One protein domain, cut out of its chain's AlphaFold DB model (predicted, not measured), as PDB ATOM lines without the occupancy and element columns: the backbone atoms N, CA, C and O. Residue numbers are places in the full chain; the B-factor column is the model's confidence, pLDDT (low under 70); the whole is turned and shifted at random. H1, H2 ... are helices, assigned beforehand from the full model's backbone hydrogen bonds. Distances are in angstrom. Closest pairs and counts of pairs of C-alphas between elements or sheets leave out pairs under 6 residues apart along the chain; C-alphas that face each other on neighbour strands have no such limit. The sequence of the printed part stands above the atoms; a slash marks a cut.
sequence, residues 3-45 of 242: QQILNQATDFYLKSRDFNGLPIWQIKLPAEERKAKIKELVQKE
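AT A GLANCE: This is residues 3 to 45 of the 242 residues of an uncharacterized protein of Elusimicrobia bacterium RIFCSPLOWO2_01_FULL_60_11 (UniProt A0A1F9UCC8). What shape do the parts make? Two helices of similar length stand at about right angles as a lopsided T, with H1 as the stem and its first residues near the side of H2. From the far end of H1 a long link folds back to the beginning of H2, and residues 14 to 20 stick out at that far end. What is it built of, and how large is it? The printed part has 43 residues, with two named helices in the order H1, H2 and no named strand, and its class is all helix. It is compact, with a radius of gyration of the C-alphas of 10.4 A and spans of 29 by 21 by 16 A.

HOW THE PARTS SIT: How does the longest helix meet the other? H1, residues 3 to 16, and H2, residues 31 to 43, only just touch, with 3 pairs of C-alphas within 8 A. The closest C-alphas are those of Ile 5 and Ile 38, 7.6 A apart. Which parts of them touch, and at what angle? H1 touches with residues 5 to 6 alone, and H2 with residues 37 to 41 alone. Their lines are about perpendicular, at 81 degrees. What do the backbones show? In H1 and H2 every O i to N i+4 pair is within hydrogen-bond range.

IN THESE COORDINATES: Where is H1? It runs 19.2 A from C-alpha 3 at (113.295, 125.113, 187.687) to C-alpha 16 at (112.170, 143.851, 191.650). Where is H2? It runs 18.3 A from C-alpha 31 to C-alpha 43, which is at (116.469, 119.723, 199.974).

THE WHOLE: How far does it reach? The two C-alphas farthest apart are those of Arg 17 and Glu 32, at 29.1 A. Is it continuous? The printed part has no cut, and residues 17 to 30 form the long link from H1 to H2. Where is confidence low? The mean pLDDT of the printed part is 83.9, and residues 16 to 18 are under 70.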
ATOM      1  N   GLN A   3     112.642 123.930 188.242       77.94
ATOM      2  CA  GLN A   3     113.295 125.113 187.687       77.94
ATOM      3  C   GLN A   3     112.354 126.309 187.484       77.94
ATOM      4  O   GLN A   3     112.803 127.438 187.570       77.94
ATOM      5  N   GLN A   4     111.054 126.094 187.254       85.06
ATOM      6  CA  GLN A   4     110.103 127.195 187.082       85.06
ATOM      7  C   GLN A   4     109.959 128.048 188.352       85.06
ATOM      8  O   GLN A   4     109.963 129.270 188.250       85.06
ATOM      9  N   ILE A   5     109.860 127.424 189.535       85.75
ATOM     10  CA  ILE A   5     109.766 128.161 190.809       85.75
ATOM     11  C   ILE A   5     111.090 128.862 191.094       85.75
ATOM     12  O   ILE A   5     111.092 130.026 191.483       85.75
ATOM     13  N   LEU A   6     112.207 128.168 190.858       86.00
ATOM     14  CA  LEU A   6     113.536 128.741 191.035       86.00
ATOM     15  C   LEU A   6     113.736 129.958 190.125       86.00
ATOM     16  O   LEU A   6     114.062 131.027 190.619       86.00
ATOM     17  N   ASN A   7     113.424 129.839 188.833       87.38
ATOM     18  CA  ASN A   7     113.500 130.943 187.878       87.38
ATOM     19  C   ASN A   7     112.557 132.086 188.263       87.38
ATOM     20  O   ASN A   7     112.950 133.237 188.169       87.38
ATOM     21  N   GLN A   8     111.334 131.796 188.725       86.50
ATOM     22  CA  GLN A   8     110.401 132.832 189.175       86.50
ATOM     23  C   GLN A   8     110.943 133.585 190.399       86.50
ATOM     24  O   GLN A   8     110.832 134.808 190.455       86.50
ATOM     25  N   ALA A   9     111.537 132.874 191.362       84.62
ATOM     26  CA  ALA A   9     112.188 133.487 192.512       84.62
ATOM     27  C   ALA A   9     113.388 134.333 192.066       84.62
ATOM     28  O   ALA A   9     113.439 135.518 192.383       84.62
ATOM     29  N   THR A  10     114.303 133.775 191.269       83.81
ATOM     30  CA  THR A  10     115.471 134.490 190.737       83.81
ATOM     31  C   THR A  10     115.064 135.737 189.949       83.81
ATOM     32  O   THR A  10     115.594 136.814 190.199       83.81
ATOM     33  N   ASP A  11     114.076 135.628 189.060       85.69
ATOM     34  CA  ASP A  11     113.555 136.754 188.283       85.69
ATOM     35  C   ASP A  11     112.941 137.827 189.173       85.69
ATOM     36  O   ASP A  11     113.166 139.014 188.939       85.69
ATOM     37  N   PHE A  12     112.168 137.427 190.187       83.25
ATOM     38  CA  PHE A  12     111.617 138.360 191.162       83.25
ATOM     39  C   PHE A  12     112.748 139.130 191.842       83.25
ATOM     40  O   PHE A  12     112.739 140.358 191.811       83.25
ATOM     41  N   TYR A  13     113.757 138.437 192.369       79.19
ATOM     42  CA  TYR A  13     114.911 139.055 193.022       79.19
ATOM     43  C   TYR A  13     115.686 140.009 192.092       79.19
ATOM     44  O   TYR A  13     115.949 141.154 192.461       79.19
ATOM     45  N   LEU A  14     116.010 139.581 190.868       80.50
ATOM     46  CA  LEU A  14     116.809 140.375 189.927       80.50
ATOM     47  C   LEU A  14     116.051 141.580 189.347       80.50
ATOM     48  O   LEU A  14     116.658 142.623 189.107       80.50
ATOM     49  N   LYS A  15     114.733 141.468 189.122       80.00
ATOM     50  CA  LYS A  15     113.924 142.534 188.499       80.00
ATOM     51  C   LYS A  15     113.336 143.513 189.513       80.00
ATOM     52  O   LYS A  15     113.195 144.695 189.208       80.00
ATOM     53  N   SER A  16     112.936 143.037 190.694       68.44
ATOM     54  CA  SER A  16     112.170 143.851 191.650       68.44
ATOM     55  C   SER A  16     113.032 144.728 192.548       68.44
ATOM     56  O   SER A  16     112.523 145.726 193.049       68.44
ATOM     57  N   ARG A  17     114.305 144.362 192.751       67.44
ATOM     58  CA  ARG A  17     115.147 144.866 193.847       67.44
ATOM     59  C   ARG A  17     114.540 144.665 195.253       67.44
ATOM     60  O   ARG A  17     115.034 145.269 196.194       67.44
ATOM     61  N   ASP A  18     113.503 143.836 195.403       69.81
ATOM     62  CA  ASP A  18     112.913 143.462 196.691       69.81
ATOM     63  C   ASP A  18     113.509 142.126 197.158       69.81
ATOM     64  O   ASP A  18     113.260 141.068 196.573       69.81
ATOM     65  N   PHE A  19     114.294 142.181 198.238       72.56
ATOM     66  CA  PHE A  19     114.974 141.012 198.808       72.56
ATOM     67  C   PHE A  19     114.246 140.395 200.008       72.56
ATOM     68  O   PHE A  19     114.828 139.609 200.752       72.56
ATOM     69  N   ASN A  20     112.962 140.711 200.205       72.25
ATOM     70  CA  ASN A  20     112.155 140.185 201.313       72.25
ATOM     71  C   ASN A  20     111.600 138.766 201.085       72.25
ATOM     72  O   ASN A  20     110.833 138.275 201.915       72.25
ATOM     73  N   GLY A  21     111.985 138.109 199.989       76.56
ATOM     74  CA  GLY A  21     111.470 136.799 199.598       76.56
ATOM     75  C   GLY A  21     110.255 136.891 198.682       76.56
ATOM     76  O   GLY A  21     109.434 137.798 198.797       76.56
ATOM     77  N   LEU A  22     110.139 135.927 197.765       82.38
ATOM     78  CA  LEU A  22     108.962 135.769 196.913       82.38
ATOM     79  C   LEU A  22     107.804 135.212 197.758       82.38
ATOM     80  O   LEU A  22     107.914 134.087 198.259       82.38
ATOM     81  N   PRO A  23     106.676 135.931 197.905       81.06
ATOM     82  CA  PRO A  23     105.556 135.409 198.668       81.06
ATOM     83  C   PRO A  23     104.962 134.157 198.018       81.06
ATOM     84  O   PRO A  23     104.692 134.131 196.816       81.06
ATOM     85  N   ILE A  24     104.693 133.123 198.821       80.44
ATOM     86  CA  ILE A  24     104.261 131.809 198.314       80.44
ATOM     87  C   ILE A  24     102.951 131.872 197.511       80.44
ATOM     88  O   ILE A  24     102.748 131.088 196.584       80.44
ATOM     89  N   TRP A  25     102.077 132.833 197.827       78.69
ATOM     90  CA  TRP A  25     100.814 133.061 197.119       78.69
ATOM     91  C   TRP A  25     100.993 133.656 195.717       78.69
ATOM     92  O   TRP A  25     100.092 133.529 194.893       78.69
ATOM     93  N   GLN A  26     102.147 134.256 195.405       83.25
ATOM     94  CA  GLN A  26     102.468 134.718 194.049       83.25
ATOM     95  C   GLN A  26     102.911 133.570 193.123       83.25
ATOM     96  O   GLN A  26     102.954 133.732 191.901       83.25
ATOM     97  N   ILE A  27     103.213 132.391 193.679       85.12
ATOM     98  CA  ILE A  27     103.549 131.197 192.900       85.12
ATOM     99  C   ILE A  27     102.244 130.559 192.416       85.12
ATOM    100  O   ILE A  27     101.544 129.877 193.175       85.12
ATOM    101  N   LYS A  28     101.926 130.778 191.136       85.50
ATOM    102  CA  LYS A  28     100.718 130.282 190.458       85.50
ATOM    103  C   LYS A  28     100.854 128.800 190.082       85.50
ATOM    104  O   LYS A  28     100.939 128.453 188.911       85.50
ATOM    105  N   LEU A  29     100.901 127.936 191.094       85.69
ATOM    106  CA  LEU A  29     100.884 126.478 190.955       85.69
ATOM    107  C   LEU A  29      99.843 125.862 191.905       85.69
ATOM    108  O   LEU A  29      99.598 126.434 192.977       85.69
ATOM    109  N   PRO A  30      99.261 124.695 191.560       90.50
ATOM    110  CA  PRO A  30      98.428 123.919 192.476       90.50
ATOM    111  C   PRO A  30      99.147 123.651 193.806       90.50
ATOM    112  O   PRO A  30     100.366 123.478 193.833       90.50
ATOM    113  N   ALA A  31      98.410 123.618 194.920       85.25
ATOM    114  CA  ALA A  31      99.002 123.592 196.262       85.25
ATOM    115  C   ALA A  31      99.941 122.395 196.499       85.25
ATOM    116  O   ALA A  31     101.064 122.595 196.965       85.25
ATOM    117  N   GLU A  32      99.513 121.187 196.127       87.06
ATOM    118  CA  GLU A  32     100.308 119.960 196.283       87.06
ATOM    119  C   GLU A  32     101.560 119.966 195.399       87.06
ATOM    120  O   GLU A  32     102.663 119.672 195.864       87.06
ATOM    121  N   GLU A  33     101.425 120.402 194.146       88.75
ATOM    122  CA  GLU A  33     102.546 120.503 193.210       88.75
ATOM    123  C   GLU A  33     103.570 121.553 193.665       88.75
ATOM    124  O   GLU A  33     104.780 121.310 193.662       88.75
ATOM    125  N   ARG A  34     103.091 122.714 194.122       89.88
ATOM    126  CA  ARG A  34     103.922 123.776 194.696       89.88
ATOM    127  C   ARG A  34     104.695 123.265 195.907       89.88
ATOM    128  O   ARG A  34     105.898 123.492 195.992       89.88
ATOM    129  N   LYS A  35     104.031 122.552 196.821       88.56
ATOM    130  CA  LYS A  35     104.649 121.997 198.032       88.56
ATOM    131  C   LYS A  35     105.737 120.977 197.697       88.56
ATOM    132  O   LYS A  35     106.832 121.074 198.246       88.56
ATOM    133  N   ALA A  36     105.465 120.044 196.784       90.19
ATOM    134  CA  ALA A  36     106.435 119.037 196.357       90.19
ATOM    135  C   ALA A  36     107.686 119.675 195.729       90.19
ATOM    136  O   ALA A  36     108.807 119.361 196.128       90.19
ATOM    137  N   LYS A  37     107.499 120.638 194.817       89.81
ATOM    138  CA  LYS A  37     108.609 121.333 194.145       89.81
ATOM    139  C   LYS A  37     109.425 122.206 195.095       89.81
ATOM    140  O   LYS A  37     110.649 122.195 195.024       89.81
ATOM    141  N   ILE A  38     108.773 122.949 195.991       89.31
ATOM    142  CA  ILE A  38     109.484 123.742 197.002       89.31
ATOM    143  C   ILE A  38     110.297 122.813 197.913       89.31
ATOM    144  O   ILE A  38     111.462 123.099 198.167       89.31
ATOM    145  N   LYS A  39     109.723 121.687 198.362       90.31
ATOM    146  CA  LYS A  39     110.439 120.704 199.189       90.31
ATOM    147  C   LYS A  39     111.709 120.205 198.495       90.31
ATOM    148  O   LYS A  39     112.755 120.164 199.131       90.31
ATOM    149  N   GLU A  40     111.628 119.876 197.207       91.44
ATOM    150  CA  GLU A  40     112.791 119.454 196.420       91.44
ATOM    151  C   GLU A  40     113.867 120.550 196.344       91.44
ATOM    152  O   GLU A  40     115.046 120.272 196.545       91.44
ATOM    153  N   LEU A  41     113.476 121.803 196.090       91.50
ATOM    154  CA  LEU A  41     114.413 122.930 196.007       91.50
ATOM    155  C   LEU A  41     115.083 123.240 197.352       91.50
ATOM    156  O   LEU A  41     116.265 123.569 197.373       91.50
ATOM    157  N   VAL A  42     114.356 123.092 198.463       90.12
ATOM    158  CA  VAL A  42     114.905 123.235 199.821       90.12
ATOM    159  C   VAL A  42     115.890 122.115 200.137       90.12
ATOM    160  O   VAL A  42     116.966 122.380 200.654       90.12
ATOM    161  N   GLN A  43     115.563 120.866 199.787       90.75
ATOM    162  CA  GLN A  43     116.469 119.723 199.974       90.75
ATOM    163  C   GLN A  43     117.759 119.846 199.155       90.75
ATOM    164  O   GLN A  43     118.780 119.289 199.541       90.75
ATOM    165  N   LYS A  44     117.705 120.567 198.032       91.88
ATOM    166  CA  LYS A  44     118.862 120.893 197.191       91.88
ATOM    167  C   LYS A  44     119.596 122.165 197.627       91.88
ATOM    168  O   LYS A  44     120.497 122.589 196.915       91.88
ATOM    169  N   GLU A  45     119.181 122.796 198.727       88.06
ATOM    170  CA  GLU A  45     119.741 124.056 199.242       88.06
ATOM    171  C   GLU A  45     119.660 125.231 198.245       88.06
ATOM    172  O   GLU A  45     120.386 126.215 198.346       88.06
TER     173      GLU A  45